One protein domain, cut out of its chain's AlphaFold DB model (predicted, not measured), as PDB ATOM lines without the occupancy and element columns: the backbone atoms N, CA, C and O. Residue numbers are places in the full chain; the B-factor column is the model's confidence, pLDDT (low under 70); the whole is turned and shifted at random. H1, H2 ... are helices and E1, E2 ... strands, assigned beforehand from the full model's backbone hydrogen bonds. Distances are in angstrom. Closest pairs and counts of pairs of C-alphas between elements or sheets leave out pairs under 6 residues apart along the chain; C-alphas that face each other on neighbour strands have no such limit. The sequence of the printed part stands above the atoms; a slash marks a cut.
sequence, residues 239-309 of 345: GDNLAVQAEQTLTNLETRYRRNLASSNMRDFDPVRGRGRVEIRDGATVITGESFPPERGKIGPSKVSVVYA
ATOM      1  N   GLY A 239     -35.756 -18.307  18.604       80.44
ATOM      2  CA  GLY A 239     -34.794 -17.949  17.565       80.44
ATOM      3  C   GLY A 239     -34.217 -16.551  17.762       80.44
ATOM      4  O   GLY A 239     -34.535 -15.857  18.728       80.44
ATOM      5  N   ASP A 240     -33.370 -16.128  16.830       78.56
ATOM      6  CA  ASP A 240     -32.737 -14.812  16.876       78.56
ATOM      7  C   ASP A 240     -33.559 -13.786  16.087       78.56
ATOM      8  O   ASP A 240     -33.942 -14.035  14.947       78.56
ATOM      9  N   ASN A 241     -33.797 -12.612  16.684       81.12
ATOM     10  CA  ASN A 241     -34.485 -11.478  16.058       81.12
ATOM     11  C   ASN A 241     -35.848 -11.837  15.425       81.12
ATOM     12  O   ASN A 241     -36.094 -11.623  14.236       81.12
ATOM     13  N   LEU A 242     -36.777 -12.337  16.241       84.75
ATOM     14  CA  LEU A 242     -38.121 -12.735  15.816       84.75
ATOM     15  C   LEU A 242     -39.097 -11.555  15.669       84.75
ATOM     16  O   LEU A 242     -40.305 -11.751  15.791       84.75
ATOM     17  N   ALA A 243     -38.623 -10.321  15.455       86.06
ATOM     18  CA  ALA A 243     -39.471  -9.122  15.471       86.06
ATOM     19  C   ALA A 243     -40.647  -9.222  14.483       86.06
ATOM     20  O   ALA A 243     -41.797  -9.007  14.863       86.06
ATOM     21  N   VAL A 244     -40.365  -9.643  13.247       83.44
ATOM     22  CA  VAL A 244     -41.376  -9.810  12.191       83.44
ATOM     23  C   VAL A 244     -42.356 -10.936  12.537       83.44
ATOM     24  O   VAL A 244     -43.565 -10.790  12.371       83.44
ATOM     25  N   GLN A 245     -41.858 -12.064  13.043       84.00
ATOM     26  CA  GLN A 245     -42.663 -13.231  13.404       84.00
ATOM     27  C   GLN A 245     -43.559 -12.948  14.614       84.00
ATOM     28  O   GLN A 245     -44.702 -13.409  14.648       84.00
ATOM     29  N   ALA A 246     -43.059 -12.183  15.585       85.12
ATOM     30  CA  ALA A 246     -43.809 -11.716  16.742       85.12
ATOM     31  C   ALA A 246     -44.965 -10.818  16.298       85.12
ATOM     32  O   ALA A 246     -46.123 -11.130  16.579       85.12
ATOM     33  N   GLU A 247     -44.667  -9.770  15.531       86.31
ATOM     34  CA  GLU A 247     -45.670  -8.834  15.024       86.31
ATOM     35  C   GLU A 247     -46.746  -9.552  14.200       86.31
ATOM     36  O   GLU A 247     -47.941  -9.373  14.442       86.31
ATOM     37  N   GLN A 248     -46.341 -10.430  13.276       85.00
ATOM     38  CA  GLN A 248     -47.271 -11.200  12.448       85.00
ATOM     39  C   GLN A 248     -48.146 -12.134  13.282       85.00
ATOM     40  O   GLN A 248     -49.362 -12.167  13.090       85.00
ATOM     41  N   THR A 249     -47.560 -12.906  14.199       84.12
ATOM     42  CA  THR A 249     -48.314 -13.843  15.049       84.12
ATOM     43  C   THR A 249     -49.375 -13.105  15.854       84.12
ATOM     44  O   THR A 249     -50.550 -13.472  15.816       84.12
ATOM     45  N   LEU A 250     -48.976 -12.036  16.541       86.94
ATOM     46  CA  LEU A 250     -49.869 -11.298  17.424       86.94
ATOM     47  C   LEU A 250     -50.937 -10.512  16.641       86.94
ATOM     48  O   LEU A 250     -52.113 -10.560  17.002       86.94
ATOM     49  N   THR A 251     -50.579  -9.891  15.511       85.31
ATOM     50  CA  THR A 251     -51.540  -9.200  14.625       85.31
ATOM     51  C   THR A 251     -52.580 -10.164  14.053       85.31
ATOM     52  O   THR A 251     -53.764  -9.827  13.948       85.31
ATOM     53  N   ASN A 252     -52.172 -11.387  13.700       83.38
ATOM     54  CA  ASN A 252     -53.097 -12.408  13.216       83.38
ATOM     55  C   ASN A 252     -54.049 -12.893  14.311       83.38
ATOM     56  O   ASN A 252     -55.232 -13.085  14.030       83.38
ATOM     57  N   LEU A 253     -53.566 -13.059  15.547       84.19
ATOM     58  CA  LEU A 253     -54.427 -13.372  16.690       84.19
ATOM     59  C   LEU A 253     -55.472 -12.271  16.904       84.19
ATOM     60  O   LEU A 253     -56.665 -12.572  16.955       84.19
ATOM     61  N   GLU A 254     -55.048 -11.006  16.943       85.50
ATOM     62  CA  GLU A 254     -55.952  -9.862  17.104       85.50
ATOM     63  C   GLU A 254     -56.983  -9.784  15.969       85.50
ATOM     64  O   GLU A 254     -58.180  -9.618  16.207       85.50
ATOM     65  N   THR A 255     -56.540  -9.950  14.721       84.50
ATOM     66  CA  THR A 255     -57.421  -9.874  13.549       84.50
ATOM     67  C   THR A 255     -58.439 -11.008  13.545       84.50
ATOM     68  O   THR A 255     -59.630 -10.769  13.330       84.50
ATOM     69  N   ARG A 256     -57.995 -12.241  13.809       82.00
ATOM     70  CA  ARG A 256     -58.849 -13.433  13.775       82.00
ATOM     71  C   ARG A 256     -59.890 -13.436  14.885       82.00
ATOM     72  O   ARG A 256     -61.027 -13.839  14.650       82.00
ATOM     73  N   TYR A 257     -59.511 -12.990  16.077       81.44
ATOM     74  CA  TYR A 257     -60.352 -13.065  17.267       81.44
ATOM     75  C   TYR A 257     -60.867 -11.703  17.733       81.44
ATOM     76  O   TYR A 257     -61.304 -11.574  18.872       81.44
ATOM     77  N   ARG A 258     -60.901 -10.700  16.843       83.00
ATOM     78  CA  ARG A 258     -61.317  -9.316  17.139       83.00
ATOM     79  C   ARG A 258     -62.616  -9.206  17.950       83.00
ATOM     80  O   ARG A 258     -62.745  -8.305  18.767       83.00
ATOM     81  N   ARG A 259     -63.582 -10.105  17.725       82.75
ATOM     82  CA  ARG A 259     -64.879 -10.116  18.434       82.75
ATOM     83  C   ARG A 259     -64.795 -10.576  19.895       82.75
ATOM     84  O   ARG A 259     -65.661 -10.203  20.672       82.75
ATOM     85  N   ASN A 260     -63.777 -11.361  20.243       81.88
ATOM     86  CA  ASN A 260     -63.559 -11.953  21.570       81.88
ATOM     87  C   ASN A 260     -62.296 -11.373  22.238       81.88
ATOM     88  O   ASN A 260     -61.711 -11.971  23.141       81.88
ATOM     89  N   LEU A 261     -61.811 -10.235  21.739       81.06
ATOM     90  CA  LEU A 261     -60.607  -9.596  22.241       81.06
ATOM     91  C   LEU A 261     -60.912  -8.957  23.599       81.06
ATOM     92  O   LEU A 261     -61.709  -8.025  23.676       81.06
ATOM     93  N   ALA A 262     -60.277  -9.458  24.658       80.69
ATOM     94  CA  ALA A 262     -60.426  -8.905  26.002       80.69
ATOM     95  C   ALA A 262     -59.436  -7.759  26.232       80.69
ATOM     96  O   ALA A 262     -59.794  -6.725  26.792       80.69
ATOM     97  N   SER A 263     -58.193  -7.922  25.769       79.50
ATOM     98  CA  SER A 263     -57.186  -6.864  25.779       79.50
ATOM     99  C   SER A 263     -56.145  -7.064  24.672       79.50
ATOM    100  O   SER A 263     -55.839  -8.183  24.259       79.50
ATOM    101  N   SER A 264     -55.592  -5.962  24.172       78.69
ATOM    102  CA  SER A 264     -54.445  -5.964  23.260       78.69
ATOM    103  C   SER A 264     -53.565  -4.772  23.598       78.69
ATOM    104  O   SER A 264     -54.057  -3.645  23.656       78.69
ATOM    105  N   ASN A 265     -52.272  -5.015  23.810       76.12
ATOM    106  CA  ASN A 265     -51.264  -3.956  23.856       76.12
ATOM    107  C   ASN A 265     -50.417  -3.940  22.572       76.12
ATOM    108  O   ASN A 265     -49.307  -3.421  22.567       76.12
ATOM    109  N   MET A 266     -50.944  -4.477  21.462       77.94
ATOM    110  CA  MET A 266     -50.233  -4.494  20.177       77.94
ATOM    111  C   MET A 266     -49.879  -3.115  19.648       77.94
ATOM    112  O   MET A 266     -48.881  -2.971  18.951       77.94
ATOM    113  N   ARG A 267     -50.661  -2.089  20.003       69.38
ATOM    114  CA  ARG A 267     -50.336  -0.694  19.674       69.38
ATOM    115  C   ARG A 267     -49.019  -0.229  20.306       69.38
ATOM    116  O   ARG A 267     -48.402   0.680  19.768       69.38
ATOM    117  N   ASP A 268     -48.591  -0.887  21.384       68.50
ATOM    118  CA  ASP A 268     -47.346  -0.637  22.109       68.50
ATOM    119  C   ASP A 268     -46.272  -1.701  21.804       68.50
ATOM    120  O   ASP A 268     -45.310  -1.837  22.566       68.50
ATOM    121  N   PHE A 269     -46.426  -2.486  20.724       79.50
ATOM    122  CA  PHE A 269     -45.410  -3.459  20.328       79.50
ATOM    123  C   PHE A 269     -44.093  -2.745  20.025       79.50
ATOM    124  O   PHE A 269     -43.988  -1.952  19.090       79.50
ATOM    125  N   ASP A 270     -43.075  -3.050  20.822       78.50
ATOM    126  CA  ASP A 270     -41.736  -2.504  20.652       78.50
ATOM    127  C   ASP A 270     -40.842  -3.594  20.040       78.50
ATOM    128  O   ASP A 270     -40.429  -4.512  20.762       78.50
ATOM    129  N   PRO A 271     -40.515  -3.522  18.735       74.12
ATOM    130  CA  PRO A 271     -39.678  -4.523  18.081       74.12
ATOM    131  C   PRO A 271     -38.238  -4.525  18.610       74.12
ATOM    132  O   PRO A 271     -37.563  -5.545  18.504       74.12
ATOM    133  N   VAL A 272     -37.763  -3.428  19.211       74.50
ATOM    134  CA  VAL A 272     -36.419  -3.328  19.799       74.50
ATOM    135  C   VAL A 272     -36.392  -3.976  21.182       74.50
ATOM    136  O   VAL A 272     -35.482  -4.748  21.486       74.50
ATOM    137  N   ARG A 273     -37.401  -3.705  22.022       72.75
ATOM    138  CA  ARG A 273     -37.543  -4.332  23.352       72.75
ATOM    139  C   ARG A 273     -38.146  -5.737  23.296       72.75
ATOM    140  O   ARG A 273     -38.090  -6.441  24.301       72.75
ATOM    141  N   GLY A 274     -38.706  -6.138  22.155       71.06
ATOM    142  CA  GLY A 274     -39.294  -7.451  21.900       71.06
ATOM    143  C   GLY A 274     -40.564  -7.741  22.695       71.06
ATOM    144  O   GLY A 274     -40.822  -8.900  23.009       71.06
ATOM    145  N   ARG A 275     -41.343  -6.720  23.069       81.62
ATOM    146  CA  ARG A 275     -42.512  -6.875  23.953       81.62
ATOM    147  C   ARG A 275     -43.809  -6.577  23.217       81.62
ATOM    148  O   ARG A 275     -43.960  -5.499  22.658       81.62
ATOM    149  N   GLY A 276     -44.748  -7.510  23.297       85.31
ATOM    150  CA  GLY A 276     -46.118  -7.395  22.815       85.31
ATOM    151  C   GLY A 276     -46.946  -8.539  23.373       85.31
ATOM    152  O   GLY A 276     -46.425  -9.629  23.612       85.31
ATOM    153  N   ARG A 277     -48.226  -8.283  23.620       90.56
ATOM    154  CA  ARG A 277     -49.171  -9.222  24.209       90.56
ATOM    155  C   ARG A 277     -50.584  -8.997  23.671       90.56
ATOM    156  O   ARG A 277     -51.113  -7.887  23.632       90.56
ATOM    157  N   VAL A 278     -51.230 -10.095  23.318       89.38
ATOM    158  CA  VAL A 278     -52.643 -10.142  22.937       89.38
ATOM    159  C   VAL A 278     -53.332 -11.151  23.830       89.38
ATOM    160  O   VAL A 278     -52.844 -12.272  23.974       89.38
ATOM    161  N   GLU A 279     -54.466 -10.773  24.409       90.75
ATOM    162  CA  GLU A 279     -55.279 -11.671  25.216       90.75
ATOM    163  C   GLU A 279     -56.725 -11.701  24.711       90.75
ATOM    164  O   GLU A 279     -57.435 -10.692  24.650       90.75
ATOM    165  N   ILE A 280     -57.165 -12.896  24.349       87.12
ATOM    166  CA  ILE A 280     -58.494 -13.180  23.816       87.12
ATOM    167  C   ILE A 280     -59.207 -14.057  24.834       87.12
ATOM    168  O   ILE A 280     -58.641 -15.064  25.257       87.12
ATOM    169  N   ARG A 281     -60.439 -13.703  25.205       87.38
ATOM    170  CA  ARG A 281     -61.269 -14.484  26.131       87.38
ATOM    171  C   ARG A 281     -62.652 -14.685  25.539       87.38
ATOM    172  O   ARG A 281     -63.256 -13.737  25.041       87.38
ATOM    173  N   ASP A 282     -63.173 -15.902  25.621       79.31
ATOM    174  CA  ASP A 282     -64.566 -16.202  25.258       79.31
ATOM    175  C   ASP A 282     -65.442 -16.550  26.476       79.31
ATOM    176  O   ASP A 282     -66.596 -16.955  26.318       79.31
ATOM    177  N   GLY A 283     -64.898 -16.363  27.684       79.56
ATOM    178  CA  GLY A 283     -65.525 -16.666  28.970       79.56
ATOM    179  C   GLY A 283     -65.357 -18.119  29.417       79.56
ATOM    180  O   GLY A 283     -65.592 -18.415  30.585       79.56
ATOM    181  N   ALA A 284     -64.951 -19.028  28.526       81.00
ATOM    182  CA  ALA A 284     -64.612 -20.415  28.857       81.00
ATOM    183  C   ALA A 284     -63.116 -20.698  28.678       81.00
ATOM    184  O   ALA A 284     -62.554 -21.555  29.357       81.00
ATOM    185  N   THR A 285     -62.467 -19.986  27.762       84.31
ATOM    186  CA  THR A 285     -61.074 -20.180  27.379       84.31
ATOM    187  C   THR A 285     -60.371 -18.847  27.180       84.31
ATOM    188  O   THR A 285     -60.990 -17.823  26.876       84.31
ATOM    189  N   VAL A 286     -59.051 -18.879  27.339       89.44
ATOM    190  CA  VAL A 286     -58.159 -17.749  27.115       89.44
ATOM    191  C   VAL A 286     -57.063 -18.138  26.129       89.44
ATOM    192  O   VAL A 286     -56.443 -19.195  26.255       89.44
ATOM    193  N   ILE A 287     -56.808 -17.270  25.148       89.50
ATOM    194  CA  ILE A 287     -55.623 -17.329  24.289       89.50
ATOM    195  C   ILE A 287     -54.742 -16.132  24.638       89.50
ATOM    196  O   ILE A 287     -55.160 -14.988  24.467       89.50
ATOM    197  N   THR A 288     -53.522 -16.394  25.096       92.12
ATOM    198  CA  THR A 288     -52.497 -15.378  25.359       92.12
ATOM    199  C   THR A 288     -51.368 -15.531  24.351       92.12
ATOM    200  O   THR A 288     -50.628 -16.511  24.390       92.12
ATOM    201  N   GLY A 289     -51.235 -14.570  23.442       92.12
ATOM    202  CA  GLY A 289     -50.046 -14.405  22.611       92.12
ATOM    203  C   GLY A 289     -49.087 -13.431  23.279       92.12
ATOM    204  O   GLY A 289     -49.521 -12.359  23.688       92.12
ATOM    205  N   GLU A 290     -47.807 -13.767  23.381       92.19
ATOM    206  CA  GLU A 290     -46.782 -12.920  23.994       92.19
ATOM    207  C   GLU A 290     -45.445 -13.042  23.251       92.19
ATOM    208  O   GLU A 290     -45.023 -14.140  22.881       92.19
ATOM    209  N   SER A 291     -44.766 -11.915  23.041       90.88
ATOM    210  CA  SER A 291     -43.369 -11.879  22.607       90.88
ATOM    211  C   SER A 291     -42.455 -11.521  23.774       90.88
ATOM    212  O   SER A 291     -42.771 -10.650  24.589       90.88
ATOM    213  N   PHE A 292     -41.302 -12.179  23.833       87.50
ATOM    214  CA  PHE A 292     -40.349 -12.047  24.928       87.50
ATOM    215  C   PHE A 292     -39.116 -11.252  24.494       87.50
ATOM    216  O   PHE A 292     -38.671 -11.387  23.351       87.50
ATOM    217  N   PRO A 293     -38.530 -10.453  25.405       84.94
ATOM    218  CA  PRO A 293     -37.365  -9.629  25.107       84.94
ATOM    219  C   PRO A 293     -36.153 -10.457  24.643       84.94
ATOM    220  O   PRO A 293     -36.071 -11.651  24.949       84.94
ATOM    221  N   PRO A 294     -35.189  -9.831  23.941       82.19
ATOM    222  CA  PRO A 294     -33.962 -10.495  23.508       82.19
ATOM    223  C   PRO A 294     -33.220 -11.174  24.662       82.19
ATOM    224  O   PRO A 294     -33.193 -10.682  25.794       82.19
ATOM    225  N   GLU A 295     -32.521 -12.265  24.345       79.19
ATOM    226  CA  GLU A 295     -31.442 -12.749  25.209       79.19
ATOM    227  C   GLU A 295     -30.335 -11.685  25.312       79.19
ATOM    228  O   GLU A 295     -30.156 -10.857  24.413       79.19
ATOM    229  N   ARG A 296     -29.568 -11.693  26.412       77.38
ATOM    230  CA  ARG A 296     -28.501 -10.702  26.638       77.38
ATOM    231  C   ARG A 296     -27.568 -10.616  25.423       77.38
ATOM    232  O   ARG A 296     -26.982 -11.614  25.021       77.38
ATOM    233  N   GLY A 297     -27.401  -9.406  24.886       71.25
ATOM    234  CA  GLY A 297     -26.507  -9.131  23.756       71.25
ATOM    235  C   GLY A 297     -27.123  -9.312  22.363       71.25
ATOM    236  O   GLY A 297     -26.422  -9.073  21.383       71.25
ATOM    237  N   LYS A 298     -28.405  -9.688  22.251       77.94
ATOM    238  CA  LYS A 298     -29.136  -9.778  20.974       77.94
ATOM    239  C   LYS A 298     -30.114  -8.609  20.795       77.94
ATOM    240  O   LYS A 298     -30.467  -7.928  21.757       77.94
ATOM    241  N   ILE A 299     -30.542  -8.378  19.553       74.81
ATOM    242  CA  ILE A 299     -31.547  -7.369  19.184       74.81
ATOM    243  C   ILE A 299     -32.829  -8.089  18.756       74.81
ATOM    244  O   ILE A 299     -32.763  -9.078  18.026       74.81
ATOM    245  N   GLY A 300     -33.979  -7.567  19.184       74.94
ATOM    246  CA  GLY A 300     -35.296  -8.097  18.831       74.94
ATOM    247  C   GLY A 300     -35.745  -9.277  19.703       74.94
ATOM    248  O   GLY A 300     -34.947  -9.840  20.450       74.94
ATOM    249  N   PRO A 301     -37.035  -9.651  19.664       82.44
ATOM    250  CA  PRO A 301     -37.556 -10.718  20.507       82.44
ATOM    251  C   PRO A 301     -36.859 -12.059  20.239       82.44
ATOM    252  O   PRO A 301     -36.605 -12.412  19.089       82.44
ATOM    253  N   SER A 302     -36.572 -12.811  21.304       86.00
ATOM    254  CA  SER A 302     -35.949 -14.146  21.225       86.00
ATOM    255  C   SER A 302     -36.972 -15.282  21.182       86.00
ATOM    256  O   SER A 302     -36.660 -16.416  20.813       86.00
ATOM    257  N   LYS A 303     -38.213 -14.982  21.577       88.31
ATOM    258  CA  LYS A 303     -39.288 -15.961  21.675       88.31
ATOM    259  C   LYS A 303     -40.648 -15.331  21.424       88.31
ATOM    260  O   LYS A 303     -40.921 -14.210  21.854       88.31
ATOM    261  N   VAL A 304     -41.518 -16.098  20.781       89.06
ATOM    262  CA  VAL A 304     -42.950 -15.821  20.648       89.06
ATOM    263  C   VAL A 304     -43.701 -17.035  21.177       89.06
ATOM    264  O   VAL A 304     -43.427 -18.156  20.755       89.06
ATOM    265  N   SER A 305     -44.623 -16.825  22.110       91.94
ATOM    266  CA  SER A 305     -45.460 -17.878  22.685       91.94
ATOM    267  C   SER A 305     -46.921 -17.568  22.436       91.94
ATOM    268  O   SER A 305     -47.357 -16.431  22.600       91.94
ATOM    269  N   VAL A 306     -47.691 -18.588  22.088       91.06
ATOM    270  CA  VAL A 306     -49.146 -18.532  22.103       91.06
ATOM    271  C   VAL A 306     -49.649 -19.664  22.979       91.06
ATOM    272  O   VAL A 306     -49.396 -20.836  22.704       91.06
ATOM    273  N   VAL A 307     -50.339 -19.300  24.050       93.00
ATOM    274  CA  VAL A 307     -50.872 -20.218  25.053       93.00
ATOM    275  C   VAL A 307     -52.387 -20.193  24.975       93.00
ATOM    276  O   VAL A 307     -52.988 -19.127  25.051       93.00
ATOM    277  N   TYR A 308     -52.991 -21.362  24.850       90.44
ATOM    278  CA  TYR A 308     -54.421 -21.585  24.967       90.44
ATOM    279  C   TYR A 308     -54.699 -22.436  26.194       90.44
ATOM    280  O   TYR A 308     -54.119 -23.511  26.346       90.44
ATOM    281  N   ALA A 309     -55.586 -21.963  27.057       90.19
ATOM    282  CA  ALA A 309     -55.977 -22.664  28.268       90.19
ATOM    283  C   ALA A 309     -57.454 -22.411  28.571       90.19
ATOM    284  O   ALA A 309     -58.050 -21.444  28.085       90.19
TER     285      ALA A 309
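What this domain is: This is residues 239 to 309 of the 345 residues of an uncharacterized protein of Methylorubrum extorquens DSM 13060 (UniProt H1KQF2). One sheet of four antiparallel strands has a single helix, H1, lengthwise over one face, and its other face is bare: two layers. The sheet is a meander, E1 E2 E3 E4, each strand the antiparallel neighbour of the one before. The 71 printed residues, mixed in class, run H1 E1 E2 E3 E4; the whole is compact, with radius of gyration of the C-alphas 12.1 A, but elongated, 40 by 22 by 14 A.

Where its parts are: Find E3, residues 285 to 292, 22.4 A long, from C-alpha 285 at (-61.074, -20.180, 27.379). E2 is 276 to 281, 17.1 A; E4 303 to 309, 19.2 A; E1 261 to 264, 7.2 A. H1, 243 to 256, runs 19.9 A from (-39.471, -9.122, 15.471).

How they stand to each other: Three hairpins show N and O within hydrogen-bond range: N 279 and O 263, 2.9 A; N 289 and O 278, 2.9 A; N 305 and O 290, 2.8 A. H1, every O i to N i+4 pair within range, is on the sheet over E2 and E3, height 8.6 A, along the strands, at 17 degrees to E3 on the local plane; its closest C-alphas to E3 are Ala 246 and Ser 291, 5.9 A.

The domain as a whole: The printed part has no cut. The link E1 to E2 is long, 11 residues; residues 267 to 268 are under pLDDT 70.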